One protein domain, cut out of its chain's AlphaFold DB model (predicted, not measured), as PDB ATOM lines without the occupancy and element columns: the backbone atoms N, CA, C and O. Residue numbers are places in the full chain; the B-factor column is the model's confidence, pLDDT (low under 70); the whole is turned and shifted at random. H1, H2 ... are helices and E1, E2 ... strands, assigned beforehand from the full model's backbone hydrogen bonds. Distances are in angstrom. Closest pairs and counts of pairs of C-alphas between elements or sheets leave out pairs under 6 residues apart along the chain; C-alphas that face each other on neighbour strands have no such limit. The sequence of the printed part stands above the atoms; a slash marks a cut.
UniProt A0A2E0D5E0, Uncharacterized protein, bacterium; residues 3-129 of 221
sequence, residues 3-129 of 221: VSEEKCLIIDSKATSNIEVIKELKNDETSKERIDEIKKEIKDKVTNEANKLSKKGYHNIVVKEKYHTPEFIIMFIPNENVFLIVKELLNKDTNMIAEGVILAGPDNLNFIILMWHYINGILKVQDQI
ATOM      1  N   VAL A   3     160.459 251.094 130.702       59.44
ATOM      2  CA  VAL A   3     160.933 252.046 131.710       59.44
ATOM      3  C   VAL A   3     159.742 252.786 132.314       59.44
ATOM      4  O   VAL A   3     158.900 253.297 131.582       59.44
ATOM      5  N   SER A   4     159.685 252.822 133.641       67.12
ATOM      6  CA  SER A   4     158.894 253.745 134.460       67.12
ATOM      7  C   SER A   4     159.843 254.700 135.199       67.12
ATOM      8  O   SER A   4     161.054 254.509 135.136       67.12
ATOM      9  N   GLU A   5     159.320 255.723 135.882       66.12
ATOM     10  CA  GLU A   5     160.103 256.801 136.508       66.12
ATOM     11  C   GLU A   5     161.257 256.301 137.389       66.12
ATOM     12  O   GLU A   5     162.330 256.898 137.319       66.12
ATOM     13  N   GLU A   6     161.099 255.166 138.083       73.44
ATOM     14  CA  GLU A   6     162.160 254.548 138.904       73.44
ATOM     15  C   GLU A   6     162.329 253.031 138.712       73.44
ATOM     16  O   GLU A   6     163.215 252.416 139.304       73.44
ATOM     17  N   LYS A   7     161.500 252.389 137.880       76.00
ATOM     18  CA  LYS A   7     161.515 250.925 137.709       76.00
ATOM     19  C   LYS A   7     161.634 250.518 136.255       76.00
ATOM     20  O   LYS A   7     161.118 251.192 135.366       76.00
ATOM     21  N   CYS A   8     162.259 249.378 135.996       85.25
ATOM     22  CA  CYS A   8     162.387 248.854 134.646       85.25
ATOM     23  C   CYS A   8     162.225 247.342 134.559       85.25
ATOM     24  O   CYS A   8     162.646 246.602 135.442       85.25
ATOM     25  N   LEU A   9     161.655 246.884 133.447       87.25
ATOM     26  CA  LEU A   9     161.583 245.464 133.116       87.25
ATOM     27  C   LEU A   9     162.681 245.094 132.127       87.25
ATOM     28  O   LEU A   9     162.814 245.708 131.056       87.25
ATOM     29  N   ILE A  10     163.430 244.047 132.468       88.75
ATOM     30  CA  ILE A  10     164.403 243.423 131.577       88.75
ATOM     31  C   ILE A  10     163.708 242.303 130.810       88.75
ATOM     32  O   ILE A  10     163.076 241.421 131.389       88.75
ATOM     33  N   ILE A  11     163.838 242.373 129.489       90.94
ATOM     34  CA  ILE A  11     163.312 241.390 128.550       90.94
ATOM     35  C   ILE A  11     164.513 240.857 127.775       90.94
ATOM     36  O   ILE A  11     165.203 241.639 127.119       90.94
ATOM     37  N   ASP A  12     164.759 239.554 127.865       90.25
ATOM     38  CA  ASP A  12     165.785 238.856 127.092       90.25
ATOM     39  C   ASP A  12     165.087 237.938 126.084       90.25
ATOM     40  O   ASP A  12     164.313 237.056 126.459       90.25
ATOM     41  N   SER A  13     165.300 238.192 124.793       90.25
ATOM     42  CA  SER A  13     164.674 237.424 123.713       90.25
ATOM     43  C   SER A  13     165.522 236.207 123.360       90.25
ATOM     44  O   SER A  13     166.718 236.340 123.085       90.25
ATOM     45  N   LYS A  14     164.899 235.026 123.318       87.69
ATOM     46  CA  LYS A  14     165.542 233.760 122.962       87.69
ATOM     47  C   LYS A  14     164.858 233.118 121.756       87.69
ATOM     48  O   LYS A  14     163.731 232.638 121.838       87.69
ATOM     49  N   ALA A  15     165.581 233.042 120.641       77.56
ATOM     50  CA  ALA A  15     165.203 232.241 119.480       77.56
ATOM     51  C   ALA A  15     165.743 230.809 119.643       77.56
ATOM     52  O   ALA A  15     166.733 230.421 119.032       77.56
ATOM     53  N   THR A  16     165.134 230.038 120.542       68.75
ATOM     54  CA  THR A  16     165.601 228.698 120.950       68.75
ATOM     55  C   THR A  16     165.351 227.592 119.926       68.75
ATOM     56  O   THR A  16     165.917 226.505 120.062       68.75
ATOM     57  N   SER A  17     164.551 227.860 118.892       67.88
ATOM     58  CA  SER A  17     164.167 226.878 117.876       67.88
ATOM     59  C   SER A  17     164.452 227.405 116.479       67.88
ATOM     60  O   SER A  17     164.108 228.542 116.155       67.88
ATOM     61  N   ASN A  18     165.059 226.561 115.648       72.75
ATOM     62  CA  ASN A  18     165.321 226.894 114.257       72.75
ATOM     63  C   ASN A  18     164.022 226.838 113.430       72.75
ATOM     64  O   ASN A  18     163.118 226.055 113.731       72.75
ATOM     65  N   ILE A  19     163.937 227.650 112.377       71.94
ATOM     66  CA  ILE A  19     162.787 227.703 111.470       71.94
ATOM     67  C   ILE A  19     162.530 226.330 110.842       71.94
ATOM     68  O   ILE A  19     161.370 225.941 110.729       71.94
ATOM     69  N   GLU A  20     163.572 225.570 110.490       75.88
ATOM     70  CA  GLU A  20     163.418 224.212 109.944       75.88
ATOM     71  C   GLU A  20     162.727 223.264 110.936       75.88
ATOM     72  O   GLU A  20     161.795 222.562 110.561       75.88
ATOM     73  N   VAL A  21     163.104 223.318 112.217       81.12
ATOM     74  CA  VAL A  21     162.505 222.492 113.282       81.12
ATOM     75  C   VAL A  21     161.031 222.856 113.498       81.12
ATOM     76  O   VAL A  21     160.181 221.994 113.700       81.12
ATOM     77  N   ILE A  22     160.699 224.147 113.412       78.81
ATOM     78  CA  ILE A  22     159.313 224.624 113.515       78.81
ATOM     79  C   ILE A  22     158.484 224.200 112.293       78.81
ATOM     80  O   ILE A  22     157.290 223.938 112.433       78.81
ATOM     81  N   LYS A  23     159.085 224.148 111.099       83.06
ATOM     82  CA  LYS A  23     158.420 223.650 109.886       83.06
ATOM     83  C   LYS A  23     158.141 222.153 109.980       83.06
ATOM     84  O   LYS A  23     157.050 221.740 109.610       83.06
ATOM     85  N   GLU A  24     159.081 221.375 110.513       85.50
ATOM     86  CA  GLU A  24     158.917 219.930 110.730       85.50
ATOM     87  C   GLU A  24     157.731 219.641 111.665       85.50
ATOM     88  O   GLU A  24     156.878 218.824 111.338       85.50
ATOM     89  N   LEU A  25     157.565 220.417 112.745       84.62
ATOM     90  CA  LEU A  25     156.397 220.320 113.639       84.62
ATOM     91  C   LEU A  25     155.040 220.569 112.960       84.62
ATOM     92  O   LEU A  25     154.011 220.185 113.509       84.62
ATOM     93  N   LYS A  26     155.024 221.262 111.819       82.50
ATOM     94  CA  LYS A  26     153.808 221.588 111.059       82.50
ATOM     95  C   LYS A  26     153.614 220.700 109.832       82.50
ATOM     96  O   LYS A  26     152.652 220.911 109.102       82.50
ATOM     97  N   ASN A  27     154.540 219.783 109.562       89.31
ATOM     98  CA  ASN A  27     154.445 218.892 108.419       89.31
ATOM     99  C   ASN A  27     153.612 217.658 108.793       89.31
ATOM    100  O   ASN A  27     153.997 216.913 109.694       89.31
ATOM    101  N   ASP A  28     152.515 217.438 108.064       85.44
ATOM    102  CA  ASP A  28     151.573 216.327 108.257       85.44
ATOM    103  C   ASP A  28     152.208 214.942 108.028       85.44
ATOM    104  O   ASP A  28     151.709 213.940 108.536       85.44
ATOM    105  N   GLU A  29     153.323 214.873 107.293       90.69
ATOM    106  CA  GLU A  29     154.073 213.630 107.053       90.69
ATOM    107  C   GLU A  29     154.986 213.234 108.229       90.69
ATOM    108  O   GLU A  29     155.537 212.131 108.251       90.69
ATOM    109  N   THR A  30     155.169 214.115 109.216       89.69
ATOM    110  CA  THR A  30     156.059 213.867 110.358       89.69
ATOM    111  C   THR A  30     155.428 212.868 111.324       89.69
ATOM    112  O   THR A  30     154.291 213.040 111.769       89.69
ATOM    113  N   SER A  31     156.175 211.823 111.698       92.25
ATOM    114  CA  SER A  31     155.678 210.825 112.649       92.25
ATOM    115  C   SER A  31     155.437 211.433 114.037       92.25
ATOM    116  O   SER A  31     156.114 212.371 114.462       92.25
ATOM    117  N   LYS A  32     154.485 210.862 114.786       90.94
ATOM    118  CA  LYS A  32     154.182 211.306 116.158       90.94
ATOM    119  C   LYS A  32     155.395 211.199 117.082       90.94
ATOM    120  O   LYS A  32     155.653 212.129 117.836       90.94
ATOM    121  N   GLU A  33     156.160 210.111 116.982       92.12
ATOM    122  CA  GLU A  33     157.380 209.930 117.781       92.12
ATOM    123  C   GLU A  33     158.394 211.045 117.504       92.12
ATOM    124  O   GLU A  33     158.959 211.616 118.436       92.12
ATOM    125  N   ARG A  34     158.561 211.424 116.231       92.12
ATOM    126  CA  ARG A  34     159.469 212.501 115.835       92.12
ATOM    127  C   ARG A  34     159.010 213.864 116.355       92.12
ATOM    128  O   ARG A  34     159.830 214.656 116.816       92.12
ATOM    129  N   ILE A  35     157.704 214.135 116.323       90.94
ATOM    130  CA  ILE A  35     157.127 215.355 116.904       90.94
ATOM    131  C   ILE A  35     157.437 215.430 118.404       90.94
ATOM    132  O   ILE A  35     157.878 216.476 118.883       90.94
ATOM    133  N   ASP A  36     157.253 214.333 119.139       91.62
ATOM    134  CA  ASP A  36     157.508 214.292 120.581       91.62
ATOM    135  C   ASP A  36     158.992 214.489 120.918       91.62
ATOM    136  O   ASP A  36     159.314 215.230 121.854       91.62
ATOM    137  N   GLU A  37     159.904 213.906 120.133       91.94
ATOM    138  CA  GLU A  37     161.348 214.158 120.242       91.94
ATOM    139  C   GLU A  37     161.672 215.646 120.079       91.94
ATOM    140  O   GLU A  37     162.320 216.242 120.947       91.94
ATOM    141  N   ILE A  38     161.161 216.273 119.015       91.69
ATOM    142  CA  ILE A  38     161.381 217.695 118.736       91.69
ATOM    143  C   ILE A  38     160.843 218.562 119.878       91.69
ATOM    144  O   ILE A  38     161.532 219.476 120.344       91.69
ATOM    145  N   LYS A  39     159.627 218.287 120.366       92.31
ATOM    146  CA  LYS A  39     159.046 219.025 121.496       92.31
ATOM    147  C   LYS A  39     159.946 218.931 122.737       92.31
ATOM    148  O   LYS A  39     160.170 219.940 123.414       92.31
ATOM    149  N   LYS A  40     160.505 217.748 123.015       92.62
ATOM    150  CA  LYS A  40     161.424 217.517 124.141       92.62
ATOM    151  C   LYS A  40     162.717 218.321 123.993       92.62
ATOM    152  O   LYS A  40     163.095 219.021 124.932       92.62
ATOM    153  N   GLU A  41     163.329 218.306 122.805       92.06
ATOM    154  CA  GLU A  41     164.528 219.098 122.500       92.06
ATOM    155  C   GLU A  41     164.296 220.603 122.686       92.06
ATOM    156  O   GLU A  41     165.136 221.308 123.252       92.06
ATOM    157  N   ILE A  42     163.150 221.109 122.220       92.44
ATOM    158  CA  ILE A  42     162.752 222.513 122.378       92.44
ATOM    159  C   ILE A  42     162.654 222.877 123.862       92.44
ATOM    160  O   ILE A  42     163.230 223.878 124.300       92.44
ATOM    161  N   LYS A  43     161.949 222.052 124.642       93.31
ATOM    162  CA  LYS A  43     161.776 222.250 126.084       93.31
ATOM    163  C   LYS A  43     163.122 222.242 126.812       93.31
ATOM    164  O   LYS A  43     163.358 223.110 127.654       93.31
ATOM    165  N   ASP A  44     164.029 221.333 126.465       93.19
ATOM    166  CA  ASP A  44     165.361 221.262 127.075       93.19
ATOM    167  C   ASP A  44     166.213 222.498 126.730       93.19
ATOM    168  O   ASP A  44     166.821 223.100 127.619       93.19
ATOM    169  N   LYS A  45     166.196 222.959 125.469       93.06
ATOM    170  CA  LYS A  45     166.880 224.199 125.049       93.06
ATOM    171  C   LYS A  45     166.371 225.422 125.813       93.06
ATOM    172  O   LYS A  45     167.174 226.204 126.321       93.06
ATOM    173  N   VAL A  46     165.051 225.575 125.934       93.31
ATOM    174  CA  VAL A  46     164.429 226.694 126.659       93.31
ATOM    175  C   VAL A  46     164.763 226.655 128.148       93.31
ATOM    176  O   VAL A  46     165.164 227.671 128.713       93.31
ATOM    177  N   THR A  47     164.687 225.481 128.772       93.25
ATOM    178  CA  THR A  47     165.030 225.311 130.194       93.25
ATOM    179  C   THR A  47     166.504 225.643 130.453       93.25
ATOM    180  O   THR A  47     166.834 226.314 131.433       93.25
ATOM    181  N   ASN A  48     167.404 225.242 129.551       93.81
ATOM    182  CA  ASN A  48     168.827 225.559 129.654       93.81
ATOM    183  C   ASN A  48     169.103 227.066 129.564       93.81
ATOM    184  O   ASN A  48     169.899 227.585 130.347       93.81
ATOM    185  N   GLU A  49     168.445 227.781 128.651       93.69
ATOM    186  CA  GLU A  49     168.569 229.241 128.569       93.69
ATOM    187  C   GLU A  49     168.010 229.940 129.816       93.69
ATOM    188  O   GLU A  49     168.643 230.864 130.329       93.69
ATOM    189  N   ALA A  50     166.899 229.454 130.373       93.25
ATOM    190  CA  ALA A  50     166.350 229.984 131.618       93.25
ATOM    191  C   ALA A  50     167.318 229.817 132.799       93.25
ATOM    192  O   ALA A  50     167.568 230.768 133.536       93.25
ATOM    193  N   ASN A  51     167.947 228.647 132.927       93.19
ATOM    194  CA  ASN A  51     168.954 228.386 133.961       93.19
ATOM    195  C   ASN A  51     170.231 229.225 133.789       93.19
ATOM    196  O   ASN A  51     170.942 229.486 134.758       93.19
ATOM    197  N   LYS A  52     170.566 229.636 132.560       92.50
ATOM    198  CA  LYS A  52     171.653 230.600 132.324       92.50
ATOM    199  C   LYS A  52     171.235 232.007 132.739       92.50
ATOM    200  O   LYS A  52     172.055 232.729 133.299       92.50
ATOM    201  N   LEU A  53     169.992 232.403 132.458       90.38
ATOM    202  CA  LEU A  53     169.463 233.722 132.813       90.38
ATOM    203  C   LEU A  53     169.315 233.907 134.325       90.38
ATOM    204  O   LEU A  53     169.698 234.964 134.820       90.38
ATOM    205  N   SER A  54     168.848 232.893 135.058       90.44
ATOM    206  CA  SER A  54     168.705 232.972 136.521       90.44
ATOM    207  C   SER A  54     170.035 233.295 137.212       90.44
ATOM    208  O   SER A  54     170.100 234.123 138.118       90.44
ATOM    209  N   LYS A  55     171.141 232.738 136.703       89.81
ATOM    210  CA  LYS A  55     172.503 232.964 137.220       89.81
ATOM    211  C   LYS A  55     173.064 234.361 136.958       89.81
ATOM    212  O   LYS A  55     174.090 234.709 137.532       89.81
ATOM    213  N   LYS A  56     172.441 235.166 136.091       83.75
ATOM    214  CA  LYS A  56     172.945 236.508 135.755       83.75
ATOM    215  C   LYS A  56     172.623 237.572 136.807       83.75
ATOM    216  O   LYS A  56     173.106 238.690 136.673       83.75
ATOM    217  N   GLY A  57     171.841 237.246 137.840       69.62
ATOM    218  CA  GLY A  57     171.690 238.114 139.012       69.62
ATOM    219  C   GLY A  57     171.051 239.473 138.717       69.62
ATOM    220  O   GLY A  57     171.398 240.471 139.342       69.62
ATOM    221  N   TYR A  58     170.121 239.533 137.759       70.19
ATOM    222  CA  TYR A  58     169.503 240.795 137.345       70.19
ATOM    223  C   TYR A  58     168.691 241.492 138.450       70.19
ATOM    224  O   TYR A  58     168.345 242.647 138.268       70.19
ATOM    225  N   HIS A  59     168.424 240.841 139.588       64.56
ATOM    226  CA  HIS A  59     167.672 241.387 140.725       64.56
ATOM    227  C   HIS A  59     168.370 242.562 141.444       64.56
ATOM    228  O   HIS A  59     167.713 243.267 142.199       64.56
ATOM    229  N   ASN A  60     169.658 242.825 141.178       61.44
ATOM    230  CA  ASN A  60     170.435 243.909 141.810       61.44
ATOM    231  C   ASN A  60     170.983 244.949 140.818       61.44
ATOM    232  O   ASN A  60     171.939 245.663 141.127       61.44
ATOM    233  N   ILE A  61     170.431 245.037 139.605       70.38
ATOM    234  CA  ILE A  61     170.950 245.971 138.603       70.38
ATOM    235  C   ILE A  61     170.208 247.301 138.696       70.38
ATOM    236  O   ILE A  61     169.026 247.401 138.377       70.38
ATOM    237  N   VAL A  62     170.945 248.354 139.048       66.81
ATOM    238  CA  VAL A  62     170.504 249.728 138.805       66.81
ATOM    239  C   VAL A  62     170.899 250.097 137.379       66.81
ATOM    240  O   VAL A  62     172.073 250.294 137.061       66.81
ATOM    241  N   VAL A  63     169.919 250.163 136.484       71.94
ATOM    242  CA  VAL A  63     170.164 250.522 135.087       71.94
ATOM    243  C   VAL A  63     170.212 252.043 134.965       71.94
ATOM    244  O   VAL A  63     169.294 252.739 135.402       71.94
ATOM    245  N   LYS A  64     171.272 252.566 134.332       68.88
ATOM    246  CA  LYS A  64     171.488 254.012 134.119       68.88
ATOM    247  C   LYS A  64     171.402 254.835 135.416       68.88
ATOM    248  O   LYS A  64     170.860 255.934 135.389       68.88
ATOM    249  N   GLU A  65     171.873 254.270 136.533       71.56
ATOM    250  CA  GLU A  65     171.932 254.928 137.855       71.56
ATOM    251  C   GLU A  65     170.576 255.420 138.398       71.56
ATOM    252  O   GLU A  65     170.529 256.190 139.350       71.56
ATOM    253  N   LYS A  66     169.464 254.971 137.800       70.81
ATOM    254  CA  LYS A  66     168.123 255.480 138.108       70.81
ATOM    255  C   LYS A  66     167.052 254.397 138.186       70.81
ATOM    256  O   LYS A  66     166.115 254.525 138.960       70.81
ATOM    257  N   TYR A  67     167.148 253.353 137.363       76.94
ATOM    258  CA  TYR A  67     166.061 252.388 137.223       76.94
ATOM    259  C   TYR A  67     166.359 251.096 137.970       76.94
ATOM    260  O   TYR A  67     167.310 250.390 137.638       76.94
ATOM    261  N   HIS A  68     165.500 250.765 138.929       80.31
ATOM    262  CA  HIS A  68     165.536 249.508 139.661       80.31
ATOM    263  C   HIS A  68     164.809 248.403 138.890       80.31
ATOM    264  O   HIS A  68     163.758 248.613 138.278       80.31
ATOM    265  N   THR A  69     165.365 247.202 138.917       80.62
ATOM    266  CA  THR A  69     164.779 246.005 138.309       80.62
ATOM    267  C   THR A  69     164.008 245.195 139.351       80.62
ATOM    268  O   THR A  69     164.497 245.047 140.469       80.62
ATOM    269  N   PRO A  70     162.838 244.628 139.016       81.94
ATOM    270  CA  PRO A  70     162.187 243.624 139.854       81.94
ATOM    271  C   PRO A  70     163.056 242.377 140.070       81.94
ATOM    272  O   PRO A  70     164.001 242.126 139.320       81.94
ATOM    273  N   GLU A  71     162.664 241.534 141.027       85.00
ATOM    274  CA  GLU A  71     163.302 240.237 141.324       85.00
ATOM    275  C   GLU A  71     163.031 239.154 140.254       85.00
ATOM    276  O   GLU A  71     163.036 237.956 140.529       85.00
ATOM    277  N   PHE A  72     162.774 239.558 139.007       88.31
ATOM    278  CA  PHE A  72     162.598 238.647 137.884       88.31
ATOM    279  C   PHE A  72     162.974 239.287 136.540       88.31
ATOM    280  O   PHE A  72     162.963 240.506 136.365       88.31
ATOM    281  N   ILE A  73     163.248 238.434 135.554       90.94
ATOM    282  CA  ILE A  73     163.474 238.783 134.147       90.94
ATOM    283  C   ILE A  73     162.411 238.100 133.300       90.94
ATOM    284  O   ILE A  73     161.985 236.981 133.594       90.94
ATOM    285  N   ILE A  74     162.030 238.748 132.205       93.00
ATOM    286  CA  ILE A  74     161.157 238.151 131.202       93.00
ATOM    287  C   ILE A  74     162.031 237.499 130.128       93.00
ATOM    288  O   ILE A  74     162.721 238.187 129.375       93.00
ATOM    289  N   MET A  75     161.998 236.173 130.049       94.25
ATOM    290  CA  MET A  75     162.552 235.418 128.932       94.25
ATOM    291  C   MET A  75     161.488 235.316 127.839       94.25
ATOM    292  O   MET A  75     160.523 234.560 127.947       94.25
ATOM    293  N   PHE A  76     161.664 236.106 126.786       94.12
ATOM    294  CA  PHE A  76     160.726 236.189 125.677       94.12
ATOM    295  C   PHE A  76     161.033 235.138 124.607       94.12
ATOM    296  O   PHE A  76     162.164 235.049 124.126       94.12
ATOM    297  N   ILE A  77     160.014 234.377 124.204       91.44
ATOM    298  CA  ILE A  77     160.063 233.442 123.078       91.44
ATOM    299  C   ILE A  77     159.232 234.022 121.931       91.44
ATOM    300  O   ILE A  77     158.012 234.058 122.044       91.44
ATOM    301  N   PRO A  78     159.846 234.433 120.804       85.75
ATOM    302  CA  PRO A  78     159.117 235.080 119.711       85.75
ATOM    303  C   PRO A  78     158.049 234.210 119.041       85.75
ATOM    304  O   PRO A  78     157.086 234.731 118.486       85.75
ATOM    305  N   ASN A  79     158.234 232.889 119.042       87.25
ATOM    306  CA  ASN A  79     157.296 231.964 118.421       87.25
ATOM    307  C   ASN A  79     156.302 231.432 119.459       87.25
ATOM    308  O   ASN A  79     156.674 230.641 120.325       87.25
ATOM    309  N   GLU A  80     155.033 231.807 119.312       86.19
ATOM    310  CA  GLU A  80     153.959 231.410 120.230       86.19
ATOM    311  C   GLU A  80     153.822 229.881 120.361       86.19
ATOM    312  O   GLU A  80     153.671 229.362 121.459       86.19
ATOM    313  N   ASN A  81     153.991 229.117 119.275       85.69
ATOM    314  CA  ASN A  81     153.899 227.651 119.344       85.69
ATOM    315  C   ASN A  81     155.030 227.046 120.182       85.69
ATOM    316  O   ASN A  81     154.811 226.089 120.918       85.69
ATOM    317  N   VAL A  82     156.239 227.606 120.091       89.31
ATOM    318  CA  VAL A  82     157.375 227.169 120.916       89.31
ATOM    319  C   VAL A  82     157.085 227.443 122.390       89.31
ATOM    320  O   VAL A  82     157.321 226.572 123.223       89.31
ATOM    321  N   PHE A  83     156.539 228.619 122.710       90.75
ATOM    322  CA  PHE A  83     156.091 228.949 124.064       90.75
ATOM    323  C   PHE A  83     155.050 227.943 124.582       90.75
ATOM    324  O   PHE A  83     155.243 227.372 125.658       90.75
ATOM    325  N   LEU A  84     154.004 227.668 123.797       89.00
ATOM    326  CA  LEU A  84     152.930 226.742 124.162       89.00
ATOM    327  C   LEU A  84     153.438 225.310 124.376       89.00
ATOM    328  O   LEU A  84     153.112 224.707 125.394       89.00
ATOM    329  N   ILE A  85     154.294 224.798 123.485       90.88
ATOM    330  CA  ILE A  85     154.918 223.467 123.621       90.88
ATOM    331  C   ILE A  85     155.694 223.362 124.935       90.88
ATOM    332  O   ILE A  85     155.586 222.374 125.660       90.88
ATOM    333  N   VAL A  86     156.497 224.379 125.254       91.81
ATOM    334  CA  VAL A  86     157.284 224.391 126.491       91.81
ATOM    335  C   VAL A  86     156.359 224.423 127.705       91.81
ATOM    336  O   VAL A  86     156.590 223.685 128.659       91.81
ATOM    337  N   LYS A  87     155.319 225.264 127.681       90.81
ATOM    338  CA  LYS A  87     154.363 225.399 128.785       90.81
ATOM    339  C   LYS A  87     153.599 224.096 129.032       90.81
ATOM    340  O   LYS A  87     153.495 223.685 130.186       90.81
ATOM    341  N   GLU A  88     153.146 223.443 127.964       91.50
ATOM    342  CA  GLU A  88     152.495 222.129 127.990       91.50
ATOM    343  C   GLU A  88     153.412 221.080 128.638       91.50
ATOM    344  O   GLU A  88     153.030 220.429 129.607       91.50
ATOM    345  N   LEU A  89     154.659 220.964 128.167       92.88
ATOM    346  CA  LEU A  89     155.593 219.941 128.644       92.88
ATOM    347  C   LEU A  89     156.156 220.190 130.047       92.88
ATOM    348  O   LEU A  89     156.521 219.235 130.733       92.88
ATOM    349  N   LEU A  90     156.294 221.449 130.467       91.25
ATOM    350  CA  LEU A  90     156.727 221.772 131.828       91.25
ATOM    351  C   LEU A  90     155.628 221.498 132.855       91.25
ATOM    352  O   LEU A  90     155.962 221.266 134.016       91.25
ATOM    353  N   ASN A  91     154.357 221.544 132.437       87.56
ATOM    354  CA  ASN A  91     153.189 221.302 133.280       87.56
ATOM    355  C   ASN A  91     153.243 222.075 134.617       87.56
ATOM    356  O   ASN A  91     153.010 221.525 135.691       87.56
ATOM    357  N   LYS A  92     153.640 223.353 134.551       84.75
ATOM    358  CA  LYS A  92     153.704 224.272 135.697       84.75
ATOM    359  C   LYS A  92     152.527 225.235 135.653       84.75
ATOM    360  O   LYS A  92     152.283 225.836 134.607       84.75
ATOM    361  N   ASP A  93     151.911 225.492 136.803       85.19
ATOM    362  CA  ASP A  93     150.821 226.470 136.918       85.19
ATOM    363  C   ASP A  93     151.290 227.876 136.513       85.19
ATOM    364  O   ASP A  93     150.668 228.564 135.703       85.19
ATOM    365  N   THR A  94     152.471 228.282 136.981       89.94
ATOM    366  CA  THR A  94     153.028 229.612 136.710       89.94
ATOM    367  C   THR A  94     153.942 229.626 135.487       89.94
ATOM    368  O   THR A  94     154.448 228.597 135.032       89.94
ATOM    369  N   ASN A  95     154.171 230.816 134.926       90.94
ATOM    370  CA  ASN A  95     155.152 231.018 133.855       90.94
ATOM    371  C   ASN A  95     156.597 231.121 134.377       90.94
ATOM    372  O   ASN A  95     157.508 231.392 133.599       90.94
ATOM    373  N   MET A  96     156.833 230.900 135.675       92.12
ATOM    374  CA  MET A  96     158.176 230.896 136.248       92.12
ATOM    375  C   MET A  96     158.858 229.551 135.978       92.12
ATOM    376  O   MET A  96     158.530 228.517 136.572       92.12
ATOM    377  N   ILE A  97     159.814 229.554 135.053       93.31
ATOM    378  CA  ILE A  97     160.454 228.320 134.580       93.31
ATOM    379  C   ILE A  97     161.790 228.041 135.270       93.31
ATOM    380  O   ILE A  97     162.129 226.870 135.442       93.31
ATOM    381  N   ALA A  98     162.462 229.085 135.756       92.06
ATOM    382  CA  ALA A  98     163.620 229.037 136.643       92.06
ATOM    383  C   ALA A  98     163.512 230.167 137.683       92.06
ATOM    384  O   ALA A  98     162.658 231.047 137.556       92.06
ATOM    385  N   GLU A  99     164.360 230.143 138.707       90.25
ATOM    386  CA  GLU A  99     164.401 231.182 139.743       90.25
ATOM    387  C   GLU A  99     164.589 232.575 139.122       90.25
ATOM    388  O   GLU A  99     165.544 232.808 138.378       90.25
ATOM    389  N   GLY A 100     163.636 233.479 139.368       89.56
ATOM    390  CA  GLY A 100     163.646 234.830 138.803       89.56
ATOM    391  C   GLY A 100     163.494 234.896 137.276       89.56
ATOM    392  O   GLY A 100     163.801 235.931 136.690       89.56
ATOM    393  N   VAL A 101     163.045 233.833 136.595       92.56
ATOM    394  CA  VAL A 101     162.867 233.825 135.130       92.56
ATOM    395  C   VAL A 101     161.433 233.468 134.755       92.56
ATOM    396  O   VAL A 101     160.996 232.322 134.897       92.56
ATOM    397  N   ILE A 102     160.724 234.458 134.217       93.12
ATOM    398  CA  ILE A 102     159.356 234.330 133.719       93.12
ATOM    399  C   ILE A 102     159.394 234.144 132.204       93.12
ATOM    400  O   ILE A 102     159.917 234.984 131.478       93.12
ATOM    401  N   LEU A 103     158.816 233.050 131.724       94.44
ATOM    402  CA  LEU A 103     158.648 232.775 130.306       94.44
ATOM    403  C   LEU A 103     157.458 233.568 129.742       94.44
ATOM    404  O   LEU A 103     156.378 233.571 130.334       94.44
ATOM    405  N   ALA A 104     157.625 234.190 128.578       93.00
ATOM    406  CA  ALA A 104     156.534 234.874 127.887       93.00
ATOM    407  C   ALA A 104     156.583 234.647 126.369       93.00
ATOM    408  O   ALA A 104     157.635 234.825 125.753       93.00
ATOM    409  N   GLY A 105     155.441 234.293 125.772       88.88
ATOM    410  CA  GLY A 105     155.186 234.454 124.336       88.88
ATOM    411  C   GLY A 105     154.758 235.892 123.985       88.88
ATOM    412  O   GLY A 105     154.632 236.724 124.891       88.88
ATOM    413  N   PRO A 106     154.558 236.218 122.693       87.50
ATOM    414  CA  PRO A 106     154.026 237.499 122.220       87.50
ATOM    415  C   PRO A 106     152.836 238.037 123.014       87.50
ATOM    416  O   PRO A 106     152.894 239.174 123.493       87.50
ATOM    417  N   ASP A 107     151.801 237.221 123.211       82.50
ATOM    418  CA  ASP A 107     150.568 237.678 123.853       82.50
ATOM    419  C   ASP A 107     150.794 237.935 125.342       82.50
ATOM    420  O   ASP A 107     150.460 239.006 125.855       82.50
ATOM    421  N   ASN A 108     151.453 237.002 126.038       88.31
ATOM    422  CA  ASN A 108     151.812 237.182 127.444       88.31
ATOM    423  C   ASN A 108     152.688 238.410 127.654       88.31
ATOM    424  O   ASN A 108     152.469 239.152 128.611       88.31
ATOM    425  N   LEU A 109     153.672 238.630 126.779       90.62
ATOM    426  CA  LEU A 109     154.515 239.808 126.863       90.62
ATOM    427  C   LEU A 109     153.649 241.057 126.738       90.62
ATOM    428  O   LEU A 109     153.713 241.893 127.628       90.62
ATOM    429  N   ASN A 110     152.794 241.149 125.716       84.94
ATOM    430  CA  ASN A 110     151.894 242.287 125.529       84.94
ATOM    431  C   ASN A 110     151.037 242.567 126.777       84.94
ATOM    432  O   ASN A 110     150.986 243.708 127.240       84.94
ATOM    433  N   PHE A 111     150.451 241.532 127.389       86.12
ATOM    434  CA  PHE A 111     149.725 241.670 128.656       86.12
ATOM    435  C   PHE A 111     150.607 242.210 129.787       86.12
ATOM    436  O   PHE A 111     150.186 243.115 130.506       86.12
ATOM    437  N   ILE A 112     151.838 241.710 129.929       89.25
ATOM    438  CA  ILE A 112     152.787 242.205 130.936       89.25
ATOM    439  C   ILE A 112     153.118 243.684 130.693       89.25
ATOM    440  O   ILE A 112     153.163 244.452 131.651       89.25
ATOM    441  N   ILE A 113     153.303 244.110 129.437       88.44
ATOM    442  CA  ILE A 113     153.565 245.520 129.095       88.44
ATOM    443  C   ILE A 113     152.378 246.405 129.483       88.44
ATOM    444  O   ILE A 113     152.569 247.429 130.142       88.44
ATOM    445  N   LEU A 114     151.162 246.015 129.090       85.62
ATOM    446  CA  LEU A 114     149.942 246.771 129.380       85.62
ATOM    447  C   LEU A 114     149.694 246.878 130.886       85.62
ATOM    448  O   LEU A 114     149.433 247.965 131.398       85.62
ATOM    449  N   MET A 115     149.839 245.767 131.606       86.31
ATOM    450  CA  MET A 115     149.674 245.724 133.055       86.31
ATOM    451  C   MET A 115     150.753 246.540 133.771       86.31
ATOM    452  O   MET A 115     150.444 247.285 134.696       86.31
ATOM    453  N   TRP A 116     152.006 246.470 133.312       86.94
ATOM    454  CA  TRP A 116     153.078 247.314 133.831       86.94
ATOM    455  C   TRP A 116     152.749 248.795 133.646       86.94
ATOM    456  O   TRP A 116     152.864 249.573 134.590       86.94
ATOM    457  N   HIS A 117     152.301 249.197 132.456       82.00
ATOM    458  CA  HIS A 117     151.897 250.577 132.197       82.00
ATOM    459  C   HIS A 117     150.756 251.024 133.123       82.00
ATOM    460  O   HIS A 117     150.859 252.074 133.758       82.00
ATOM    461  N   TYR A 118     149.716 250.198 133.256       80.88
ATOM    462  CA  TYR A 118     148.566 250.464 134.117       80.88
ATOM    463  C   TYR A 118     148.958 250.642 135.594       80.88
ATOM    464  O   TYR A 118     148.605 251.649 136.207       80.88
ATOM    465  N   ILE A 119     149.758 249.721 136.146       81.19
ATOM    466  CA  ILE A 119     150.223 249.777 137.543       81.19
ATOM    467  C   ILE A 119     151.017 251.059 137.807       81.19
ATOM    468  O   ILE A 119     150.839 251.696 138.840       81.19
ATOM    469  N   ASN A 120     151.869 251.477 136.869       76.00
ATOM    470  CA  ASN A 120     152.632 252.713 137.032       76.00
ATOM    471  C   ASN A 120     151.743 253.964 137.024       76.00
ATOM    472  O   ASN A 120     152.050 254.920 137.729       76.00
ATOM    473  N   GLY A 121     150.634 253.960 136.279       73.19
ATOM    474  CA  GLY A 121     149.636 255.030 136.358       73.19
ATOM    475  C   GLY A 121     149.003 255.131 137.746       73.19
ATOM    476  O   GLY A 121     148.884 256.229 138.278       73.19
ATOM    477  N   ILE A 122     148.671 253.990 138.360       73.19
ATOM    478  CA  ILE A 122     148.118 253.940 139.723       73.19
ATOM    479  C   ILE A 122     149.135 254.440 140.752       73.19
ATOM    480  O   ILE A 122     148.792 255.268 141.591       73.19
ATOM    481  N   LEU A 123     150.384 253.969 140.685       71.06
ATOM    482  CA  LEU A 123     151.424 254.350 141.646       71.06
ATOM    483  C   LEU A 123     151.707 255.860 141.624       71.06
ATOM    484  O   LEU A 123     151.798 256.472 142.680       71.06
ATOM    485  N   LYS A 124     151.721 256.494 140.443       66.12
ATOM    486  CA  LYS A 124     151.869 257.958 140.338       66.12
ATOM    487  C   LYS A 124     150.746 258.743 141.016       66.12
ATOM    488  O   LYS A 124     150.965 259.861 141.468       66.12
ATOM    489  N   VAL A 125     149.535 258.189 141.048       60.94
ATOM    490  CA  VAL A 125     148.400 258.808 141.746       60.94
ATOM    491  C   VAL A 125     148.540 258.634 143.261       60.94
ATOM    492  O   VAL A 125     148.142 259.524 144.005       60.94
ATOM    493  N   GLN A 126     149.152 257.540 143.729       60.72
ATOM    494  CA  GLN A 126     149.398 257.321 145.158       60.72
ATOM    495  C   GLN A 126     150.385 258.331 145.753       60.72
ATOM    496  O   GLN A 126     150.131 258.828 146.848       60.72
ATOM    497  N   ASP A 127     151.437 258.712 145.023       62.12
ATOM    498  CA  ASP A 127     152.420 259.701 145.502       62.12
ATOM    499  C   ASP A 127     151.797 261.087 145.767       62.12
ATOM    500  O   ASP A 127     152.302 261.861 146.574       62.12
ATOM    501  N   GLN A 128     150.646 261.390 145.155       62.75
ATOM    502  CA  GLN A 128     149.917 262.648 145.357       62.75
ATOM    503  C   GLN A 128     148.975 262.624 146.569       62.75
ATOM    504  O   GLN A 128     148.479 263.672 146.986       62.75
ATOM    505  N   ILE A 129     148.705 261.451 147.150       71.94
ATOM    506  CA  ILE A 129     147.761 261.316 148.268       71.94
ATOM    507  C   ILE A 129     148.287 262.033 149.511       71.94
ATOM    508  O   ILE A 129     147.507 262.671 150.220       71.94
TER     509      ILE A 129
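Overview. This is residues 3 to 129 of the 221 residues of an uncharacterized protein of bacterium (UniProt A0A2E0D5E0). A small, twisted sheet of four short strands lies in the middle, between the long helix H2 with the shorter H3 over one face and the long helix H4 over the other. H2 meets the sheet with residues 46 to 54 and H4 with residues 106 to 112, and their other ends reach toward opposite ends of a rod; little H1 lies off the sheet, near H2. The printed part has 127 residues, with four named helices and four named strands in the order E1 H1 H2 E2 H3 E3 E4 H4. The sheet runs E1 E2 E4 E3 and is mixed, and the class is mixed, helices and strands. The whole is loose, with a radius of gyration of the C-alphas of 17.4 A and spans of 62 by 27 by 25 A.

Arrangement. Start at the inner strand E2, residues 73 to 76. Edge strand E1, residues 11 to 13, is its parallel neighbour, with N 12 and O 74 2.9 A apart, within hydrogen-bond range. E4, residues 101 to 104, is also parallel to E2, with N 75 and O 102 at 2.8 A. E3, residues 96 to 98, forms an antiparallel hairpin with E4, with N 97 and O 101 at 3.0 A. H2, residues 32 to 54, is on the sheet at a height of 12.0 A, over E4 and slantwise to the strands; its closest C-alphas to E3 are Ala 50 and Ala 98, 5.8 A. H3, residues 80 to 90, touches residues 39 to 46 of H2 alone, about perpendicular at 88 degrees, the closest C-alphas being Lys 43 and Val 86 at 5.0 A. H4, residues 106 to 129, is on the opposite face from H2, three layers in all with helices on both faces; its closest C-alphas to E2 are Leu 109 and Phe 76, 7.3 A. H1, residues 19 to 24, is not on the sheet and is close to H2 but not clearly touching, with the C-alphas of Val 21 and Ile 38 at 7.3 A. E1, H1, H2 and E2 make a strand-helix-strand unit, two parallel neighbour strands joined through helices, with a right-handed crossover. Every O i to N i+4 pair is within hydrogen-bond range in H1, H2 and H3, and 18 of 20 are in H4.

Along the chain. Find C-alpha 11 at (163.312, 241.390, 128.550), where E1 begins. H2 starts at C-alpha 32, (154.182, 211.306, 116.158), and runs 33.1 A. H3 is 15.3 A long. H4 runs 35.8 A to C-alpha 129 at (147.761, 261.316, 148.268).

Size, cuts and confidence. The C-alphas of Glu 29 and Ile 129 are the two farthest apart, 63.3 A. The printed part has no cut. The link from H2 to E2 is long, and residues 28 to 33 stand free. Mean pLDDT of the printed part is 84.1; 15 residues are under 70, among them 3 to 5 and 124 to 128.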